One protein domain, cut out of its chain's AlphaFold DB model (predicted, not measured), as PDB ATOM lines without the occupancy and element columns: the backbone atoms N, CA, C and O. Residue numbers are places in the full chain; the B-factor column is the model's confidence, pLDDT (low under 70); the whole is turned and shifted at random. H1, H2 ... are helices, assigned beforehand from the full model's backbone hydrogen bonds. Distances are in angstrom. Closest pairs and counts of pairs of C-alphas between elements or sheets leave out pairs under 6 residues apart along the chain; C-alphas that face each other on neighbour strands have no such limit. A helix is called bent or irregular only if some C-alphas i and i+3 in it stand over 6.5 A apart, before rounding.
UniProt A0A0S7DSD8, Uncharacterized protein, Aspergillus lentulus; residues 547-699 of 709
ATOM      1  N   ASP A 547     -47.809  80.600   1.142       80.56
ATOM      2  CA  ASP A 547     -48.944  81.360   0.603       80.56
ATOM      3  C   ASP A 547     -48.492  82.699  -0.009       80.56
ATOM      4  O   ASP A 547     -48.762  82.980  -1.178       80.56
ATOM      5  N   ARG A 548     -47.675  83.471   0.725       83.88
ATOM      6  CA  ARG A 548     -47.087  84.734   0.232       83.88
ATOM      7  C   ARG A 548     -46.127  84.516  -0.932       83.88
ATOM      8  O   ARG A 548     -46.240  85.206  -1.940       83.88
ATOM      9  N   SER A 549     -45.240  83.523  -0.844       81.69
ATOM     10  CA  SER A 549     -44.308  83.193  -1.931       81.69
ATOM     11  C   SER A 549     -45.036  82.738  -3.206       81.69
ATOM     12  O   SER A 549     -44.605  83.056  -4.313       81.69
ATOM     13  N   TYR A 550     -46.157  82.026  -3.067       80.56
ATOM     14  CA  TYR A 550     -46.981  81.560  -4.181       80.56
ATOM     15  C   TYR A 550     -47.793  82.696  -4.816       80.56
ATOM     16  O   TYR A 550     -47.760  82.852  -6.036       80.56
ATOM     17  N   ALA A 551     -48.455  83.531  -4.008       80.50
ATOM     18  CA  ALA A 551     -49.156  84.725  -4.484       80.50
ATOM     19  C   ALA A 551     -48.203  85.689  -5.215       80.50
ATOM     20  O   ALA A 551     -48.532  86.154  -6.306       80.50
ATOM     21  N   TRP A 552     -46.996  85.894  -4.671       83.12
ATOM     22  CA  TRP A 552     -45.920  86.678  -5.286       83.12
ATOM     23  C   TRP A 552     -45.520  86.152  -6.666       83.12
ATOM     24  O   TRP A 552     -45.579  86.879  -7.653       83.12
ATOM     25  N   LYS A 553     -45.153  84.865  -6.750       77.12
ATOM     26  CA  LYS A 553     -44.692  84.229  -7.997       77.12
ATOM     27  C   LYS A 553     -45.762  84.173  -9.085       77.12
ATOM     28  O   LYS A 553     -45.415  84.102 -10.259       77.12
ATOM     29  N   LEU A 554     -47.040  84.176  -8.707       76.44
ATOM     30  CA  LEU A 554     -48.163  84.169  -9.643       76.44
ATOM     31  C   LEU A 554     -48.753  85.557  -9.929       76.44
ATOM     32  O   LEU A 554     -49.750  85.623 -10.642       76.44
ATOM     33  N   GLY A 555     -48.196  86.638  -9.367       72.56
ATOM     34  CA  GLY A 555     -48.744  87.986  -9.543       72.56
ATOM     35  C   GLY A 555     -50.211  88.090  -9.111       72.56
ATOM     36  O   GLY A 555     -51.017  88.717  -9.791       72.56
ATOM     37  N   ARG A 556     -50.610  87.413  -8.027       75.75
ATOM     38  CA  ARG A 556     -51.982  87.505  -7.502       75.75
ATOM     39  C   ARG A 556     -52.109  88.734  -6.609       75.75
ATOM     40  O   ARG A 556     -51.218  88.995  -5.813       75.75
ATOM     41  N   SER A 557     -53.245  89.426  -6.677       65.56
ATOM     42  CA  SER A 557     -53.565  90.600  -5.844       65.56
ATOM     43  C   SER A 557     -53.904  90.266  -4.384       65.56
ATOM     44  O   SER A 557     -54.094  91.169  -3.574       65.56
ATOM     45  N   GLY A 558     -53.978  88.980  -4.027       69.00
ATOM     46  CA  GLY A 558     -54.308  88.517  -2.684       69.00
ATOM     47  C   GLY A 558     -53.670  87.172  -2.337       69.00
ATOM     48  O   GLY A 558     -53.244  86.412  -3.211       69.00
ATOM     49  N   TYR A 559     -53.625  86.900  -1.037       76.81
ATOM     50  CA  TYR A 559     -53.117  85.683  -0.401       76.81
ATOM     51  C   TYR A 559     -54.212  85.075   0.494       76.81
ATOM     52  O   TYR A 559     -55.156  85.767   0.870       76.81
ATOM     53  N   PHE A 560     -54.133  83.778   0.799       72.69
ATOM     54  CA  PHE A 560     -55.208  83.054   1.489       72.69
ATOM     55  C   PHE A 560     -55.237  83.297   3.008       72.69
ATOM     56  O   PHE A 560     -56.304  83.287   3.615       72.69
ATOM     57  N   LEU A 561     -54.076  83.510   3.633       70.06
ATOM     58  CA  LEU A 561     -53.946  83.645   5.085       70.06
ATOM     59  C   LEU A 561     -53.738  85.097   5.512       70.06
ATOM     60  O   LEU A 561     -52.599  85.572   5.529       70.06
ATOM     61  N   ASP A 562     -54.798  85.778   5.951       64.62
ATOM     62  CA  ASP A 562     -54.696  87.078   6.634       64.62
ATOM     63  C   ASP A 562     -54.301  86.913   8.111       64.62
ATOM     64  O   ASP A 562     -55.077  87.104   9.044       64.62
ATOM     65  N   ILE A 563     -53.061  86.467   8.315       62.59
ATOM     66  CA  ILE A 563     -52.443  86.284   9.628       62.59
ATOM     67  C   ILE A 563     -51.167  87.121   9.661       62.59
ATOM     68  O   ILE A 563     -50.289  86.960   8.810       62.59
ATOM     69  N   LYS A 564     -51.035  87.982  10.672       60.00
ATOM     70  CA  LYS A 564     -49.766  88.623  11.036       60.00
ATOM     71  C   LYS A 564     -49.152  87.832  12.193       60.00
ATOM     72  O   LYS A 564     -49.641  87.981  13.311       60.00
ATOM     73  N   PRO A 565     -48.132  86.985  11.967       58.94
ATOM     74  CA  PRO A 565     -47.426  86.360  13.075       58.94
ATOM     75  C   PRO A 565     -46.797  87.426  13.969       58.94
ATOM     76  O   PRO A 565     -46.099  88.315  13.474       58.94
ATOM     77  N   GLY A 566     -47.024  87.307  15.279       53.34
ATOM     78  CA  GLY A 566     -46.172  87.951  16.269       53.34
ATOM     79  C   GLY A 566     -44.759  87.405  16.095       53.34
ATOM     80  O   GLY A 566     -44.551  86.193  16.145       53.34
ATOM     81  N   ILE A 567     -43.802  88.289  15.814       49.03
ATOM     82  CA  ILE A 567     -42.404  87.905  15.564       49.03
ATOM     83  C   ILE A 567     -41.698  87.521  16.885       49.03
ATOM     84  O   ILE A 567     -40.653  86.879  16.856       49.03
ATOM     85  N   ASP A 568     -42.309  87.846  18.030       47.19
ATOM     86  CA  ASP A 568     -41.663  87.856  19.346       47.19
ATOM     87  C   ASP A 568     -41.971  86.633  20.245       47.19
ATOM     88  O   ASP A 568     -41.304  86.452  21.261       47.19
ATOM     89  N   ASP A 569     -42.942  85.776  19.897       50.44
ATOM     90  CA  ASP A 569     -43.467  84.744  20.821       50.44
ATOM     91  C   ASP A 569     -42.735  83.383  20.792       50.44
ATOM     92  O   ASP A 569     -42.951  82.552  21.676       50.44
ATOM     93  N   ALA A 570     -41.867  83.116  19.807       57.00
ATOM     94  CA  ALA A 570     -41.120  81.855  19.723       57.00
ATOM     95  C   ALA A 570     -39.702  82.037  19.139       57.00
ATOM     96  O   ALA A 570     -39.552  82.670  18.091       57.00
ATOM     97  N   PRO A 571     -38.651  81.449  19.752       63.56
ATOM     98  CA  PRO A 571     -37.291  81.508  19.224       63.56
ATOM     99  C   PRO A 571     -37.146  80.604  17.989       63.56
ATOM    100  O   PRO A 571     -36.849  79.413  18.097       63.56
ATOM    101  N   VAL A 572     -37.356  81.192  16.813       74.44
ATOM    102  CA  VAL A 572     -37.073  80.578  15.506       74.44
ATOM    103  C   VAL A 572     -35.594  80.715  15.130       74.44
ATOM    104  O   VAL A 572     -34.898  81.621  15.593       74.44
ATOM    105  N   SER A 573     -35.102  79.828  14.264       79.50
ATOM    106  CA  SER A 573     -33.744  79.902  13.728       79.50
ATOM    107  C   SER A 573     -33.551  81.158  12.879       79.50
ATOM    108  O   SER A 573     -34.488  81.679  12.272       79.50
ATOM    109  N   GLU A 574     -32.315  81.649  12.792       82.12
ATOM    110  CA  GLU A 574     -31.995  82.859  12.026       82.12
ATOM    111  C   GLU A 574     -32.363  82.715  10.535       82.12
ATOM    112  O   GLU A 574     -32.954  83.615   9.936       82.12
ATOM    113  N   LEU A 575     -32.133  81.526   9.965       81.12
ATOM    114  CA  LEU A 575     -32.564  81.161   8.613       81.12
ATOM    115  C   LEU A 575     -34.094  81.244   8.462       81.12
ATOM    116  O   LEU A 575     -34.607  81.789   7.483       81.12
ATOM    117  N   PHE A 576     -34.841  80.728   9.441       82.25
ATOM    118  CA  PHE A 576     -36.302  80.768   9.435       82.25
ATOM    119  C   PHE A 576     -36.839  82.197   9.621       82.25
ATOM    120  O   PHE A 576     -37.822  82.565   8.968       82.25
ATOM    121  N   SER A 577     -36.173  83.014  10.446       85.62
ATOM    122  CA  SER A 577     -36.450  84.444  10.640       85.62
ATOM    123  C   SER A 577     -36.332  85.212   9.321       85.62
ATOM    124  O   SER A 577     -37.296  85.864   8.917       85.62
ATOM    125  N   ILE A 578     -35.226  85.049   8.581       88.38
ATOM    126  CA  ILE A 578     -35.012  85.711   7.282       88.38
ATOM    127  C   ILE A 578     -36.132  85.377   6.287       88.38
ATOM    128  O   ILE A 578     -36.744  86.283   5.719       88.38
ATOM    129  N   TYR A 579     -36.466  84.093   6.103       87.06
ATOM    130  CA  TYR A 579     -37.560  83.705   5.203       87.06
ATOM    131  C   TYR A 579     -38.930  84.253   5.654       87.06
ATOM    132  O   TYR A 579     -39.790  84.532   4.815       87.06
ATOM    133  N   THR A 580     -39.149  84.428   6.961       84.88
ATOM    134  CA  THR A 580     -40.390  85.004   7.511       84.88
ATOM    135  C   THR A 580     -40.460  86.518   7.284       84.88
ATOM    136  O   THR A 580     -41.523  87.046   6.947       84.88
ATOM    137  N   GLU A 581     -39.330  87.223   7.383       88.31
ATOM    138  CA  GLU A 581     -39.231  88.652   7.075       88.31
ATOM    139  C   GLU A 581     -39.374  88.940   5.575       88.31
ATOM    140  O   GLU A 581     -40.102  89.868   5.220       88.31
ATOM    141  N   LEU A 582     -38.784  88.113   4.703       90.31
ATOM    142  CA  LEU A 582     -38.994  88.174   3.250       90.31
ATOM    143  C   LEU A 582     -40.482  87.987   2.900       90.31
ATOM    144  O   LEU A 582     -41.054  88.806   2.182       90.31
ATOM    145  N   ALA A 583     -41.146  86.975   3.470       87.75
ATOM    146  CA  ALA A 583     -42.584  86.767   3.279       87.75
ATOM    147  C   ALA A 583     -43.425  87.953   3.796       87.75
ATOM    148  O   ALA A 583     -44.423  88.325   3.182       87.75
ATOM    149  N   HIS A 584     -43.014  88.596   4.894       87.31
ATOM    150  CA  HIS A 584     -43.668  89.815   5.369       87.31
ATOM    151  C   HIS A 584     -43.541  90.974   4.367       87.31
ATOM    152  O   HIS A 584     -44.544  91.627   4.084       87.31
ATOM    153  N   VAL A 585     -42.355  91.201   3.786       89.88
ATOM    154  CA  VAL A 585     -42.167  92.210   2.725       89.88
ATOM    155  C   VAL A 585     -43.070  91.905   1.523       89.88
ATOM    156  O   VAL A 585     -43.769  92.798   1.048       89.88
ATOM    157  N   GLN A 586     -43.168  90.639   1.103       89.00
ATOM    158  CA  GLN A 586     -44.120  90.228   0.060       89.00
ATOM    159  C   GLN A 586     -45.567  90.582   0.435       89.00
ATOM    160  O   GLN A 586     -46.281  91.156  -0.378       89.00
ATOM    161  N   SER A 587     -46.005  90.312   1.670       85.19
ATOM    162  CA  SER A 587     -47.389  90.585   2.101       85.19
ATOM    163  C   SER A 587     -47.788  92.065   2.080       85.19
ATOM    164  O   SER A 587     -48.955  92.370   1.845       85.19
ATOM    165  N   VAL A 588     -46.826  92.972   2.280       87.19
ATOM    166  CA  VAL A 588     -47.021  94.431   2.180       87.19
ATOM    167  C   VAL A 588     -47.145  94.880   0.721       87.19
ATOM    168  O   VAL A 588     -47.837  95.851   0.434       87.19
ATOM    169  N   LEU A 589     -46.488  94.176  -0.202       86.12
ATOM    170  CA  LEU A 589     -46.345  94.581  -1.601       86.12
ATOM    171  C   LEU A 589     -47.321  93.878  -2.562       86.12
ATOM    172  O   LEU A 589     -47.640  94.445  -3.603       86.12
ATOM    173  N   ILE A 590     -47.834  92.692  -2.208       85.94
ATOM    174  CA  ILE A 590     -48.822  91.924  -2.993       85.94
ATOM    175  C   ILE A 590     -50.025  92.763  -3.475       85.94
ATOM    176  O   ILE A 590     -50.356  92.660  -4.657       85.94
ATOM    177  N   PRO A 591     -50.649  93.630  -2.646       84.19
ATOM    178  CA  PRO A 591     -51.781  94.455  -3.082       84.19
ATOM    179  C   PRO A 591     -51.471  95.407  -4.249       84.19
ATOM    180  O   PRO A 591     -52.394  95.862  -4.914       84.19
ATOM    181  N   PHE A 592     -50.192  95.699  -4.507       79.81
ATOM    182  CA  PHE A 592     -49.735  96.604  -5.563       79.81
ATOM    183  C   PHE A 592     -49.243  95.875  -6.828       79.81
ATOM    184  O   PHE A 592     -48.756  96.530  -7.745       79.81
ATOM    185  N   LEU A 593     -49.334  94.538  -6.893       77.81
ATOM    186  CA  LEU A 593     -48.867  93.766  -8.055       77.81
ATOM    187  C   LEU A 593     -49.798  93.865  -9.276       77.81
ATOM    188  O   LEU A 593     -49.320  93.700 -10.392       77.81
ATOM    189  N   ASN A 594     -51.094  94.151  -9.076       68.19
ATOM    190  CA  ASN A 594     -52.086  94.273 -10.151       68.19
ATOM    191  C   ASN A 594     -52.835  95.612 -10.074       68.19
ATOM    192  O   ASN A 594     -53.399  95.956  -9.037       68.19
ATOM    193  N   ASP A 595     -52.913  96.304 -11.210       56.16
ATOM    194  CA  ASP A 595     -53.455  97.665 -11.394       56.16
ATOM    195  C   ASP A 595     -55.006  97.751 -11.337       56.16
ATOM    196  O   ASP A 595     -55.612  98.710 -11.806       56.16
ATOM    197  N   GLU A 596     -55.688  96.732 -10.794       48.91
ATOM    198  CA  GLU A 596     -57.163  96.670 -10.760       48.91
ATOM    199  C   GLU A 596     -57.791  97.383  -9.548       48.91
ATOM    200  O   GLU A 596     -59.007  97.595  -9.519       48.91
ATOM    201  N   PHE A 597     -56.999  97.792  -8.548       45.12
ATOM    202  CA  PHE A 597     -57.530  98.436  -7.345       45.12
ATOM    203  C   PHE A 597     -57.533  99.972  -7.386       45.12
ATOM    204  O   PHE A 597     -56.626 100.653  -6.908       45.12
ATOM    205  N   SER A 598     -58.723 100.465  -7.743       44.75
ATOM    206  CA  SER A 598     -59.413 101.631  -7.165       44.75
ATOM    207  C   SER A 598     -59.323 102.997  -7.863       44.75
ATOM    208  O   SER A 598     -58.382 103.360  -8.560       44.75
ATOM    209  N   SER A 599     -60.405 103.751  -7.657       47.00
ATOM    210  CA  SER A 599     -60.777 105.002  -8.322       47.00
ATOM    211  C   SER A 599     -59.981 106.242  -7.904       47.00
ATOM    212  O   SER A 599     -60.144 107.281  -8.539       47.00
ATOM    213  N   ASP A 600     -59.117 106.148  -6.889       54.44
ATOM    214  CA  ASP A 600     -58.386 107.279  -6.306       54.44
ATOM    215  C   ASP A 600     -56.862 107.067  -6.389       54.44
ATOM    216  O   ASP A 600     -56.207 106.585  -5.464       54.44
ATOM    217  N   ARG A 601     -56.273 107.456  -7.528       58.16
ATOM    218  CA  ARG A 601     -54.833 107.263  -7.805       58.16
ATOM    219  C   ARG A 601     -53.905 107.952  -6.797       58.16
ATOM    220  O   ARG A 601     -52.811 107.456  -6.545       58.16
ATOM    221  N   GLU A 602     -54.310 109.090  -6.232       58.31
ATOM    222  CA  GLU A 602     -53.451 109.878  -5.333       58.31
ATOM    223  C   GLU A 602     -53.254 109.203  -3.967       58.31
ATOM    224  O   GLU A 602     -52.125 109.119  -3.477       58.31
ATOM    225  N   THR A 603     -54.316 108.656  -3.369       59.97
ATOM    226  CA  THR A 603     -54.234 107.922  -2.095       59.97
ATOM    227  C   THR A 603     -53.537 106.573  -2.266       59.97
ATOM    228  O   THR A 603     -52.724 106.198  -1.417       59.97
ATOM    229  N   ALA A 604     -53.767 105.880  -3.387       61.28
ATOM    230  CA  ALA A 604     -53.038 104.663  -3.744       61.28
ATOM    231  C   ALA A 604     -51.525 104.922  -3.902       61.28
ATOM    232  O   ALA A 604     -50.713 104.195  -3.326       61.28
ATOM    233  N   SER A 605     -51.139 106.002  -4.593       65.31
ATOM    234  CA  SER A 605     -49.737 106.409  -4.770       65.31
ATOM    235  C   SER A 605     -49.053 106.756  -3.439       65.31
ATOM    236  O   SER A 605     -47.951 106.276  -3.158       65.31
ATOM    237  N   GLN A 606     -49.724 107.505  -2.553       68.50
ATOM    238  CA  GLN A 606     -49.199 107.799  -1.213       68.50
ATOM    239  C   GLN A 606     -49.029 106.527  -0.367       68.50
ATOM    240  O   GLN A 606     -47.967 106.333   0.232       68.50
ATOM    241  N   SER A 607     -50.021 105.630  -0.373       77.56
ATOM    242  CA  SER A 607     -49.961 104.333   0.318       77.56
ATOM    243  C   SER A 607     -48.796 103.469  -0.182       77.56
ATOM    244  O   SER A 607     -47.987 102.988   0.618       77.56
ATOM    245  N   PHE A 608     -48.623 103.362  -1.505       81.12
ATOM    246  CA  PHE A 608     -47.488 102.665  -2.111       81.12
ATOM    247  C   PHE A 608     -46.148 103.304  -1.727       81.12
ATOM    248  O   PHE A 608     -45.199 102.593  -1.399       81.12
ATOM    249  N   SER A 609     -46.053 104.638  -1.707       79.94
ATOM    250  CA  SER A 609     -44.814 105.340  -1.343       79.94
ATOM    251  C   SER A 609     -44.342 104.991   0.076       79.94
ATOM    252  O   SER A 609     -43.150 104.739   0.284       79.94
ATOM    253  N   HIS A 610     -45.276 104.885   1.027       84.38
ATOM    254  CA  HIS A 610     -45.007 104.490   2.407       84.38
ATOM    255  C   HIS A 610     -44.625 103.005   2.499       84.38
ATOM    256  O   HIS A 610     -43.570 102.672   3.045       84.38
ATOM    257  N   ALA A 611     -45.427 102.127   1.884       85.38
ATOM    258  CA  ALA A 611     -45.176 100.687   1.819       85.38
ATOM    259  C   ALA A 611     -43.805 100.361   1.200       85.38
ATOM    260  O   ALA A 611     -43.081  99.497   1.701       85.38
ATOM    261  N   ARG A 612     -43.401 101.097   0.156       84.88
ATOM    262  CA  ARG A 612     -42.091 100.993  -0.500       84.88
ATOM    263  C   ARG A 612     -40.947 101.365   0.441       84.88
ATOM    264  O   ARG A 612     -39.986 100.609   0.529       84.88
ATOM    265  N   ILE A 613     -41.035 102.498   1.144       85.69
ATOM    266  CA  ILE A 613     -39.985 102.943   2.080       85.69
ATOM    267  C   ILE A 613     -39.821 101.930   3.220       85.69
ATOM    268  O   ILE A 613     -38.702 101.514   3.514       85.69
ATOM    269  N   GLN A 614     -40.929 101.474   3.812       87.94
ATOM    270  CA  GLN A 614     -40.905 100.447   4.856       87.94
ATOM    271  C   GLN A 614     -40.311  99.124   4.345       87.94
ATOM    272  O   GLN A 614     -39.526  98.485   5.049       87.94
ATOM    273  N   SER A 615     -40.652  98.726   3.116       89.81
ATOM    274  CA  SER A 615     -40.121  97.515   2.484       89.81
ATOM    275  C   SER A 615     -38.617  97.610   2.240       89.81
ATOM    276  O   SER A 615     -37.907  96.675   2.589       89.81
ATOM    277  N   LEU A 616     -38.114  98.732   1.714       89.94
ATOM    278  CA  LEU A 616     -36.678  98.945   1.491       89.94
ATOM    279  C   LEU A 616     -35.884  98.877   2.804       89.94
ATOM    280  O   LEU A 616     -34.949  98.089   2.897       89.94
ATOM    281  N   LEU A 617     -36.326  99.587   3.851       89.56
ATOM    282  CA  LEU A 617     -35.691  99.531   5.177       89.56
ATOM    283  C   LEU A 617     -35.654  98.105   5.753       89.56
ATOM    284  O   LEU A 617     -34.667  97.698   6.368       89.56
ATOM    285  N   LYS A 618     -36.722  97.322   5.548       91.69
ATOM    286  CA  LYS A 618     -36.768  95.923   5.989       91.69
ATOM    287  C   LYS A 618     -35.857  95.027   5.145       91.69
ATOM    288  O   LYS A 618     -35.217  94.139   5.702       91.69
ATOM    289  N   MET A 619     -35.743  95.282   3.842       93.75
ATOM    290  CA  MET A 619     -34.800  94.585   2.965       93.75
ATOM    291  C   MET A 619     -33.342  94.869   3.353       93.75
ATOM    292  O   MET A 619     -32.570  93.921   3.440       93.75
ATOM    293  N   ASP A 620     -32.967  96.101   3.701       91.88
ATOM    294  CA  ASP A 620     -31.603  96.412   4.171       91.88
ATOM    295  C   ASP A 620     -31.243  95.639   5.462       91.88
ATOM    296  O   ASP A 620     -30.136  95.106   5.613       91.88
ATOM    297  N   GLY A 621     -32.211  95.498   6.376       92.06
ATOM    298  CA  GLY A 621     -32.087  94.642   7.560       92.06
ATOM    299  C   GLY A 621     -31.923  93.157   7.212       92.06
ATOM    300  O   GLY A 621     -31.032  92.490   7.743       92.06
ATOM    301  N   ILE A 622     -32.722  92.644   6.271       93.00
ATOM    302  CA  ILE A 622     -32.610  91.266   5.772       93.00
ATOM    303  C   ILE A 622     -31.250  91.028   5.100       93.00
ATOM    304  O   ILE A 622     -30.623  90.002   5.359       93.00
ATOM    305  N   ARG A 623     -30.755  91.968   4.283       94.50
ATOM    306  CA  ARG A 623     -29.435  91.889   3.638       94.50
ATOM    307  C   ARG A 623     -28.338  91.724   4.681       94.50
ATOM    308  O   ARG A 623     -27.542  90.799   4.581       94.50
ATOM    309  N   SER A 624     -28.385  92.546   5.730       91.25
ATOM    310  CA  SER A 624     -27.438  92.499   6.846       91.25
ATOM    311  C   SER A 624     -27.419  91.136   7.555       91.25
ATOM    312  O   SER A 624     -26.346  90.674   7.938       91.25
ATOM    313  N   LYS A 625     -28.575  90.471   7.704       89.50
ATOM    314  CA  LYS A 625     -28.670  89.100   8.245       89.50
ATOM    315  C   LYS A 625     -28.148  88.043   7.267       89.50
ATOM    316  O   LYS A 625     -27.412  87.148   7.669       89.50
ATOM    317  N   ILE A 626     -28.474  88.158   5.975       89.50
ATOM    318  CA  ILE A 626     -27.932  87.271   4.930       89.50
ATOM    319  C   ILE A 626     -26.402  87.364   4.907       89.50
ATOM    320  O   ILE A 626     -25.746  86.331   4.816       89.50
ATOM    321  N   ASP A 627     -25.829  88.562   5.036       89.06
ATOM    322  CA  ASP A 627     -24.379  88.770   5.084       89.06
ATOM    323  C   ASP A 627     -23.740  88.198   6.360       89.06
ATOM    324  O   ASP A 627     -22.696  87.557   6.266       89.06
ATOM    325  N   GLN A 628     -24.388  88.330   7.526       86.00
ATOM    326  CA  GLN A 628     -23.937  87.709   8.785       86.00
ATOM    327  C   GLN A 628     -23.887  86.177   8.688       86.00
ATOM    328  O   GLN A 628     -22.867  85.574   9.028       86.00
ATOM    329  N   ILE A 629     -24.928  85.547   8.134       81.56
ATOM    330  CA  ILE A 629     -24.918  84.106   7.842       81.56
ATOM    331  C   ILE A 629     -23.836  83.768   6.805       81.56
ATOM    332  O   ILE A 629     -23.074  82.820   6.995       81.56
ATOM    333  N   SER A 630     -23.731  84.558   5.731       79.75
ATOM    334  CA  SER A 630     -22.769  84.343   4.636       79.75
ATOM    335  C   SER A 630     -21.309  84.498   5.080       79.75
ATOM    336  O   SER A 630     -20.415  83.924   4.458       79.75
ATOM    337  N   SER A 631     -21.042  85.215   6.175       73.12
ATOM    338  CA  SER A 631     -19.730  85.277   6.824       73.12
ATOM    339  C   SER A 631     -19.404  84.015   7.642       73.12
ATOM    340  O   SER A 631     -19.096  84.092   8.827       73.12
ATOM    341  N   PHE A 632     -19.454  82.853   6.979       58.91
ATOM    342  CA  PHE A 632     -18.903  81.556   7.405       58.91
ATOM    343  C   PHE A 632     -19.034  81.252   8.912       58.91
ATOM    344  O   PHE A 632     -18.045  81.062   9.623       58.91
ATOM    345  N   SER A 633     -20.269  81.176   9.416       61.62
ATOM    346  CA  SER A 633     -20.487  80.746  10.799       61.62
ATOM    347  C   SER A 633     -20.106  79.263  10.971       61.62
ATOM    348  O   SER A 633     -20.730  78.408  10.339       61.62
ATOM    349  N   PRO A 634     -19.168  78.904  11.875       63.38
ATOM    350  CA  PRO A 634     -18.825  77.504  12.164       63.38
ATOM    351  C   PRO A 634     -19.963  76.733  12.864       63.38
ATOM    352  O   PRO A 634     -19.810  75.561  13.202       63.38
ATOM    353  N   GLN A 635     -21.098  77.393  13.111       65.81
ATOM    354  CA  GLN A 635     -22.321  76.807  13.657       65.81
ATOM    355  C   GLN A 635     -23.264  76.275  12.561       65.81
ATOM    356  O   GLN A 635     -24.231  75.582  12.882       65.81
ATOM    357  N   TRP A 636     -23.013  76.589  11.283       75.62
ATOM    358  CA  TRP A 636     -23.823  76.084  10.175       75.62
ATOM    359  C   TRP A 636     -23.557  74.589   9.948       75.62
ATOM    360  O   TRP A 636     -22.434  74.175   9.664       75.62
ATOM    361  N   LYS A 637     -24.605  73.774  10.077       75.31
ATOM    362  CA  LYS A 637     -24.578  72.312   9.930       75.31
ATOM    363  C   LYS A 637     -25.799  71.860   9.114       75.31
ATOM    364  O   LYS A 637     -26.789  72.580   9.006       75.31
ATOM    365  N   GLY A 638     -25.756  70.644   8.570       75.56
ATOM    366  CA  GLY A 638     -26.900  69.993   7.917       75.56
ATOM    367  C   GLY A 638     -27.147  70.405   6.461       75.56
ATOM    368  O   GLY A 638     -26.912  69.610   5.558       75.56
ATOM    369  N   LEU A 639     -27.679  71.605   6.209       73.44
ATOM    370  CA  LEU A 639     -27.960  72.057   4.836       73.44
ATOM    371  C   LEU A 639     -26.684  72.539   4.133       73.44
ATOM    372  O   LEU A 639     -25.806  73.109   4.779       73.44
ATOM    373  N   ASP A 640     -26.599  72.371   2.810       73.19
ATOM    374  CA  ASP A 640     -25.480  72.927   2.043       73.19
ATOM    375  C   ASP A 640     -25.511  74.461   2.108       73.19
ATOM    376  O   ASP A 640     -26.462  75.118   1.674       73.19
ATOM    377  N   PHE A 641     -24.450  75.013   2.687       77.31
ATOM    378  CA  PHE A 641     -24.296  76.435   2.956       77.31
ATOM    379  C   PHE A 641     -24.372  77.285   1.680       77.31
ATOM    380  O   PHE A 641     -25.104  78.272   1.631       77.31
ATOM    381  N   CYS A 642     -23.668  76.876   0.623       76.12
ATOM    382  CA  CYS A 642     -23.636  77.592  -0.649       76.12
ATOM    383  C   CYS A 642     -25.012  77.583  -1.332       76.12
ATOM    384  O   CYS A 642     -25.429  78.595  -1.896       76.12
ATOM    385  N   CYS A 643     -25.729  76.460  -1.256       74.50
ATOM    386  CA  CYS A 643     -27.065  76.277  -1.813       74.50
ATOM    387  C   CYS A 643     -28.110  77.154  -1.109       74.50
ATOM    388  O   CYS A 643     -28.874  77.843  -1.784       74.50
ATOM    389  N   GLU A 644     -28.141  77.160   0.226       79.19
ATOM    390  CA  GLU A 644     -29.111  77.963   0.983       79.19
ATOM    391  C   GLU A 644     -28.795  79.459   0.922       79.19
ATOM    392  O   GLU A 644     -29.703  80.268   0.733       79.19
ATOM    393  N   VAL A 645     -27.517  79.854   0.972       83.81
ATOM    394  CA  VAL A 645     -27.122  81.252   0.740       83.81
ATOM    395  C   VAL A 645     -27.496  81.687  -0.683       83.81
ATOM    396  O   VAL A 645     -27.999  82.798  -0.864       83.81
ATOM    397  N   ALA A 646     -27.344  80.835  -1.703       82.62
ATOM    398  CA  ALA A 646     -27.830  81.134  -3.053       82.62
ATOM    399  C   ALA A 646     -29.367  81.261  -3.109       82.62
ATOM    400  O   ALA A 646     -29.873  82.195  -3.729       82.62
ATOM    401  N   ALA A 647     -30.116  80.394  -2.418       81.50
ATOM    402  CA  ALA A 647     -31.577  80.469  -2.337       81.50
ATOM    403  C   ALA A 647     -32.069  81.755  -1.642       81.50
ATOM    404  O   ALA A 647     -33.000  82.402  -2.130       81.50
ATOM    405  N   LEU A 648     -31.406  82.173  -0.557       87.31
ATOM    406  CA  LEU A 648     -31.660  83.442   0.128       87.31
ATOM    407  C   LEU A 648     -31.352  84.649  -0.764       87.31
ATOM    408  O   LEU A 648     -32.178  85.554  -0.867       87.31
ATOM    409  N   ASN A 649     -30.199  84.657  -1.443       88.12
ATOM    410  CA  ASN A 649     -29.839  85.721  -2.384       88.12
ATOM    411  C   ASN A 649     -30.836  85.802  -3.552       88.12
ATOM    412  O   ASN A 649     -31.251  86.899  -3.917       88.12
ATOM    413  N   TYR A 650     -31.270  84.660  -4.096       88.88
ATOM    414  CA  TYR A 650     -32.312  84.606  -5.122       88.88
ATOM    415  C   TYR A 650     -33.629  85.216  -4.618       88.88
ATOM    416  O   TYR A 650     -34.157  86.128  -5.247       88.88
ATOM    417  N   ALA A 651     -34.135  84.776  -3.460       88.12
ATOM    418  CA  ALA A 651     -35.382  85.294  -2.890       88.12
ATOM    419  C   ALA A 651     -35.305  86.801  -2.579       88.12
ATOM    420  O   ALA A 651     -36.237  87.545  -2.888       88.12
ATOM    421  N   TYR A 652     -34.176  87.254  -2.023       92.31
ATOM    422  CA  TYR A 652     -33.889  88.662  -1.760       92.31
ATOM    423  C   TYR A 652     -33.922  89.498  -3.044       92.31
ATOM    424  O   TYR A 652     -34.656  90.483  -3.127       92.31
ATOM    425  N   HIS A 653     -33.157  89.094  -4.062       89.50
ATOM    426  CA  HIS A 653     -33.077  89.849  -5.308       89.50
ATOM    427  C   HIS A 653     -34.379  89.805  -6.101       89.50
ATOM    428  O   HIS A 653     -34.758  90.840  -6.632       89.50
ATOM    429  N   SER A 654     -35.116  88.693  -6.092       89.56
ATOM    430  CA  SER A 654     -36.448  88.610  -6.705       89.56
ATOM    431  C   SER A 654     -37.415  89.635  -6.102       89.56
ATOM    432  O   SER A 654     -38.051  90.400  -6.825       89.56
ATOM    433  N   ILE A 655     -37.455  89.749  -4.766       90.44
ATOM    434  CA  ILE A 655     -38.304  90.738  -4.086       90.44
ATOM    435  C   ILE A 655     -37.826  92.173  -4.355       90.44
ATOM    436  O   ILE A 655     -38.636  93.048  -4.661       90.44
ATOM    437  N   MET A 656     -36.514  92.419  -4.295       90.19
ATOM    438  CA  MET A 656     -35.924  93.736  -4.560       90.19
ATOM    439  C   MET A 656     -36.173  94.203  -6.004       90.19
ATOM    440  O   MET A 656     -36.551  95.352  -6.228       90.19
ATOM    441  N   THR A 657     -36.038  93.305  -6.982       88.44
ATOM    442  CA  THR A 657     -36.346  93.551  -8.398       88.44
ATOM    443  C   THR A 657     -37.798  94.007  -8.562       88.44
ATOM    444  O   THR A 657     -38.046  95.008  -9.232       88.44
ATOM    445  N   THR A 658     -38.762  93.364  -7.893       86.44
ATOM    446  CA  THR A 658     -40.173  93.791  -7.928       86.44
ATOM    447  C   THR A 658     -40.406  95.138  -7.238       86.44
ATOM    448  O   THR A 658     -41.123  95.970  -7.787       86.44
ATOM    449  N   ILE A 659     -39.785  95.405  -6.079       87.31
ATOM    450  CA  ILE A 659     -39.877  96.715  -5.397       87.31
ATOM    451  C   ILE A 659     -39.420  97.837  -6.335       87.31
ATOM    452  O   ILE A 659     -40.092  98.862  -6.461       87.31
ATOM    453  N   LEU A 660     -38.284  97.634  -7.007       85.62
ATOM    454  CA  LEU A 660     -37.706  98.601  -7.937       85.62
ATOM    455  C   LEU A 660     -38.528  98.729  -9.230       85.62
ATOM    456  O   LEU A 660     -38.633  99.831  -9.762       85.62
ATOM    457  N   HIS A 661     -39.161  97.652  -9.700       84.12
ATOM    458  CA  HIS A 661     -40.093  97.692 -10.829       84.12
ATOM    459  C   HIS A 661     -41.348  98.514 -10.508       84.12
ATOM    460  O   HIS A 661     -41.644  99.483 -11.204       84.12
ATOM    461  N   LEU A 662     -42.039  98.203  -9.405       78.31
ATOM    462  CA  LEU A 662     -43.214  98.957  -8.954       78.31
ATOM    463  C   LEU A 662     -42.869 100.430  -8.667       78.31
ATOM    464  O   LEU A 662     -43.698 101.315  -8.863       78.31
ATOM    465  N   ALA A 663     -41.634 100.714  -8.238       76.31
ATOM    466  CA  ALA A 663     -41.136 102.075  -8.068       76.31
ATOM    467  C   ALA A 663     -40.952 102.844  -9.389       76.31
ATOM    468  O   ALA A 663     -41.068 104.063  -9.359       76.31
ATOM    469  N   GLN A 664     -40.672 102.166 -10.508       73.19
ATOM    470  CA  GLN A 664     -40.590 102.777 -11.843       73.19
ATOM    471  C   GLN A 664     -41.976 102.969 -12.468       73.19
ATOM    472  O   GLN A 664     -42.225 103.994 -13.087       73.19
ATOM    473  N   VAL A 665     -42.888 102.006 -12.290       66.19
ATOM    474  CA  VAL A 665     -44.259 102.090 -12.827       66.19
ATOM    475  C   VAL A 665     -45.059 103.214 -12.157       66.19
ATOM    476  O   VAL A 665     -45.827 103.902 -12.822       66.19
ATOM    477  N   ASN A 666     -44.853 103.437 -10.853       62.00
ATOM    478  CA  ASN A 666     -45.604 104.423 -10.068       62.00
ATOM    479  C   ASN A 666     -44.924 105.802  -9.929       62.00
ATOM    480  O   ASN A 666     -45.463 106.662  -9.229       62.00
ATOM    481  N   ALA A 667     -43.752 106.031 -10.535       56.97
ATOM    482  CA  ALA A 667     -43.066 107.324 -10.479       56.97
ATOM    483  C   ALA A 667     -42.303 107.641 -11.776       56.97
ATOM    484  O   ALA A 667     -41.280 107.023 -12.066       56.97
ATOM    485  N   ASP A 668     -42.738 108.692 -12.481       52.03
ATOM    486  CA  ASP A 668     -42.099 109.218 -13.703       52.03
ATOM    487  C   ASP A 668     -40.661 109.758 -13.487       52.03
ATOM    488  O   ASP A 668     -39.964 110.079 -14.449       52.03
ATOM    489  N   GLU A 669     -40.187 109.865 -12.238       53.25
ATOM    490  CA  GLU A 669     -38.922 110.524 -11.880       53.25
ATOM    491  C   GLU A 669     -38.045 109.708 -10.909       53.25
ATOM    492  O   GLU A 669     -37.926 110.044  -9.731       53.25
ATOM    493  N   ILE A 670     -37.323 108.689 -11.401       52.53
ATOM    494  CA  ILE A 670     -36.021 108.313 -10.807       52.53
ATOM    495  C   ILE A 670     -35.002 107.942 -11.899       52.53
ATOM    496  O   ILE A 670     -34.873 106.780 -12.300       52.53
ATOM    497  N   HIS A 671     -34.191 108.914 -12.325       48.56
ATOM    498  CA  HIS A 671     -32.961 108.621 -13.070       48.56
ATOM    499  C   HIS A 671     -32.025 107.748 -12.208       48.56
ATOM    500  O   HIS A 671     -31.607 108.163 -11.130       48.56
ATOM    501  N   GLY A 672     -31.712 106.536 -12.682       57.31
ATOM    502  CA  GLY A 672     -30.854 105.557 -11.994       57.31
ATOM    503  C   GLY A 672     -31.588 104.377 -11.335       57.31
ATOM    504  O   GLY A 672     -30.967 103.343 -11.092       57.31
ATOM    505  N   ALA A 673     -32.912 104.443 -11.126       61.31
ATOM    506  CA  ALA A 673     -33.670 103.280 -10.630       61.31
ATOM    507  C   ALA A 673     -33.684 102.113 -11.635       61.31
ATOM    508  O   ALA A 673     -33.748 100.953 -11.226       61.31
ATOM    509  N   GLY A 674     -33.586 102.416 -12.936       67.00
ATOM    510  CA  GLY A 674     -33.426 101.424 -14.001       67.00
ATOM    511  C   GLY A 674     -32.153 100.588 -13.850       67.00
ATOM    512  O   GLY A 674     -32.208  99.365 -13.966       67.00
ATOM    513  N   ASP A 675     -31.027 101.220 -13.512       78.75
ATOM    514  CA  ASP A 675     -29.742 100.528 -13.362       78.75
ATOM    515  C   ASP A 675     -29.732  99.621 -12.127       78.75
ATOM    516  O   ASP A 675     -29.305  98.470 -12.218       78.75
ATOM    517  N   LEU A 676     -30.281 100.089 -10.998       82.06
ATOM    518  CA  LEU A 676     -30.434  99.284  -9.778       82.06
ATOM    519  C   LEU A 676     -31.389  98.097  -9.982       82.06
ATOM    520  O   LEU A 676     -31.112  96.993  -9.514       82.06
ATOM    521  N   TYR A 677     -32.485  98.296 -10.719       84.25
ATOM    522  CA  TYR A 677     -33.411  97.227 -11.106       84.25
ATOM    523  C   TYR A 677     -32.716  96.163 -11.966       84.25
ATOM    524  O   TYR A 677     -32.755  94.977 -11.637       84.25
ATOM    525  N   ILE A 678     -32.007  96.584 -13.022       85.12
ATOM    526  CA  ILE A 678     -31.241  95.682 -13.895       85.12
ATOM    527  C   ILE A 678     -30.136  94.969 -13.104       85.12
ATOM    528  O   ILE A 678     -29.887  93.783 -13.326       85.12
ATOM    529  N   GLN A 679     -29.476  95.656 -12.169       88.88
ATOM    530  CA  GLN A 679     -28.472  95.062 -11.291       88.88
ATOM    531  C   GLN A 679     -29.084  93.989 -10.383       88.88
ATOM    532  O   GLN A 679     -28.528  92.895 -10.306       88.88
ATOM    533  N   SER A 680     -30.233  94.253  -9.750       86.94
ATOM    534  CA  SER A 680     -30.928  93.266  -8.915       86.94
ATOM    535  C   SER A 680     -31.366  92.045  -9.730       86.94
ATOM    536  O   SER A 680     -31.050  90.920  -9.348       86.94
ATOM    537  N   ALA A 681     -31.967  92.246 -10.907       87.50
ATOM    538  CA  ALA A 681     -32.363  91.156 -11.800       87.50
ATOM    539  C   ALA A 681     -31.159  90.311 -12.272       87.50
ATOM    540  O   ALA A 681     -31.245  89.089 -12.387       87.50
ATOM    541  N   ARG A 682     -29.994  90.934 -12.505       88.19
ATOM    542  CA  ARG A 682     -28.748  90.206 -12.811       88.19
ATOM    543  C   ARG A 682     -28.239  89.392 -11.622       88.19
ATOM    544  O   ARG A 682     -27.749  88.288 -11.838       88.19
ATOM    545  N   GLN A 683     -28.345  89.904 -10.396       87.69
ATOM    546  CA  GLN A 683     -27.954  89.159  -9.192       87.69
ATOM    547  C   GLN A 683     -28.911  87.996  -8.901       87.69
ATOM    548  O   GLN A 683     -28.455  86.914  -8.541       87.69
ATOM    549  N   GLU A 684     -30.211  88.166  -9.155       84.44
ATOM    550  CA  GLU A 684     -31.202  87.085  -9.116       84.44
ATOM    551  C   GLU A 684     -30.817  85.942 -10.074       84.44
ATOM    552  O   GLU A 684     -30.705  84.791  -9.655       84.44
ATOM    553  N   LEU A 685     -30.517  86.259 -11.341       83.44
ATOM    554  CA  LEU A 685     -30.050  85.274 -12.327       83.44
ATOM    555  C   LEU A 685     -28.682  84.666 -11.965       83.44
ATOM    556  O   LEU A 685     -28.459  83.478 -12.195       83.44
ATOM    557  N   SER A 686     -27.776  85.450 -11.375       82.88
ATOM    558  CA  SER A 686     -26.478  84.967 -10.886       82.88
ATOM    559  C   SER A 686     -26.655  83.923  -9.779       82.88
ATOM    560  O   SER A 686     -26.041  82.856  -9.835       82.88
ATOM    561  N   ALA A 687     -27.572  84.158  -8.835       79.31
ATOM    562  CA  ALA A 687     -27.908  83.205  -7.779       79.31
ATOM    563  C   ALA A 687     -28.497  81.889  -8.329       79.31
ATOM    564  O   ALA A 687     -28.211  80.822  -7.787       79.31
ATOM    565  N   LEU A 688     -29.237  81.929  -9.449       70.12
ATOM    566  CA  LEU A 688     -29.688  80.716 -10.153       70.12
ATOM    567  C   LEU A 688     -28.539  79.912 -10.794       70.12
ATOM    568  O   LEU A 688     -28.694  78.714 -11.022       70.12
ATOM    569  N   SER A 689     -27.407  80.553 -11.105       64.94
ATOM    570  CA  SER A 689     -26.263  79.918 -11.782       64.94
ATOM    571  C   SER A 689     -25.277  79.207 -10.841       64.94
ATOM    572  O   SER A 689     -24.331  78.570 -11.309       64.94
ATOM    573  N   ALA A 690     -25.503  79.281  -9.526       59.28
ATOM    574  CA  ALA A 690     -24.724  78.563  -8.519       59.28
ATOM    575  C   ALA A 690     -24.814  77.024  -8.700       59.28
ATOM    576  O   ALA A 690     -25.824  76.522  -9.206       59.28
ATOM    577  N   PRO A 691     -23.778  76.250  -8.306       50.12
ATOM    578  CA  PRO A 691     -23.680  74.817  -8.595       50.12
ATOM    579  C   PRO A 691     -24.933  74.003  -8.227       50.12
ATOM    580  O   PRO A 691     -25.434  73.991  -7.104       50.12
ATOM    581  N   SER A 692     -25.432  73.275  -9.225       46.44
ATOM    582  CA  SER A 692     -26.831  72.864  -9.380       46.44
ATOM    583  C   SER A 692     -27.327  71.694  -8.513       46.44
ATOM    584  O   SER A 692     -28.367  71.109  -8.823       46.44
ATOM    585  N   ARG A 693     -26.667  71.372  -7.392       43.16
ATOM    586  CA  ARG A 693     -27.237  70.452  -6.381       43.16
ATOM    587  C   ARG A 693     -28.372  71.109  -5.571       43.16
ATOM    588  O   ARG A 693     -29.308  70.418  -5.169       43.16
ATOM    589  N   ALA A 694     -28.352  72.441  -5.439       37.66
ATOM    590  CA  ALA A 694     -29.293  73.253  -4.653       37.66
ATOM    591  C   ALA A 694     -30.783  73.098  -5.020       37.66
ATOM    592  O   ALA A 694     -31.654  72.987  -4.156       37.66
ATOM    593  N   PHE A 695     -31.105  73.106  -6.319       35.41
ATOM    594  CA  PHE A 695     -32.468  73.387  -6.803       35.41
ATOM    595  C   PHE A 695     -33.529  72.323  -6.463       35.41
ATOM    596  O   PHE A 695     -34.723  72.531  -6.688       35.41
ATOM    597  N   SER A 696     -33.118  71.195  -5.880       36.91
ATOM    598  CA  SER A 696     -33.984  70.078  -5.495       36.91
ATOM    599  C   SER A 696     -34.928  70.370  -4.316       36.91
ATOM    600  O   SER A 696     -36.001  69.753  -4.254       36.91
ATOM    601  N   MET A 697     -34.555  71.274  -3.394       36.22
ATOM    602  CA  MET A 697     -35.332  71.529  -2.167       36.22
ATOM    603  C   MET A 697     -36.516  72.485  -2.359       36.22
ATOM    604  O   MET A 697     -37.592  72.204  -1.838       36.22
ATOM    605  N   PHE A 698     -36.355  73.569  -3.124       34.94
ATOM    606  CA  PHE A 698     -37.386  74.615  -3.246       34.94
ATOM    607  C   PHE A 698     -38.101  74.684  -4.604       34.94
ATOM    608  O   PHE A 698     -39.061  75.445  -4.729       34.94
ATOM    609  N   ASN A 699     -37.676  73.919  -5.622       31.42
ATOM    610  CA  ASN A 699     -38.186  74.108  -6.985       31.42
ATOM    611  C   ASN A 699     -38.542  72.805  -7.731       31.42
ATOM    612  O   ASN A 699     -37.885  72.424  -8.697       31.42
TER     613      ASN A 699
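Overview. This is residues 547 to 699 of the 709 residues of an uncharacterized protein of Aspergillus lentulus (UniProt A0A0S7DSD8). Three long helices, H2, H3 and H4, form an up-and-down bundle, each running against the one before it, and H5 folds back along H4, apart from H2 and H3. Short H1 packs steeply across residues 583 to 590 of H2, and a long loop, residues 554 to 573, joins the two. The printed part has 153 residues with five named helices, H1 to H5 in order, and no named strand; the class is all helix. It is compact, with a radius of gyration of the C-alphas of 16.5 A and spans of 52 by 38 by 25 A.

Along the chain. H1, residues 547 to 553, begins with C-alpha 547 at (-48.944, 81.360, 0.603). H2, residues 574 to 592, is 28.5 A long and irregular: C-alphas 588 and 591 are 7.1 A apart. H3, residues 601 to 630, is the longest at 41.3 A. H4, residues 641 to 665, measures 36.1 A. H5, residues 673 to 688, measures 22.9 A and ends with C-alpha 688 at (-29.688, 80.716, -10.153).

Arrangement. H1 touches H2 at a steep tilt of 64 degrees, closest at the C-alphas of Arg 548 and Ala 583, 5.8 A. H1 and H4 are near each other. H2 and H3 form a hairpin at a shallow tilt of 16 degrees, closest at C-alphas 585 and 615, 5.7 A. H2 touches H4, the same way at 20 degrees, closest at C-alphas 586 and 655, 7.2 A. H3 and H4 form a hairpin at 19 degrees, closest at C-alphas 630 and 645, 6.6 A. H4 and H5 form another at 26 degrees, closest at C-alphas 650 and 684, 4.8 A. In H1, H3, H4 and H5 every O i to N i+4 pair is within hydrogen-bond range; in H2, 13 of 15 are.

Size, cuts and confidence. The C-alphas farthest apart, of Ser 599 and Pro 634, are 54.2 A apart. The printed part has no cut. The link from H1 to H2 is long. The mean pLDDT of the printed part is 74.2; 50 residues are under 70, among them 594 to 606 and 689 to 699.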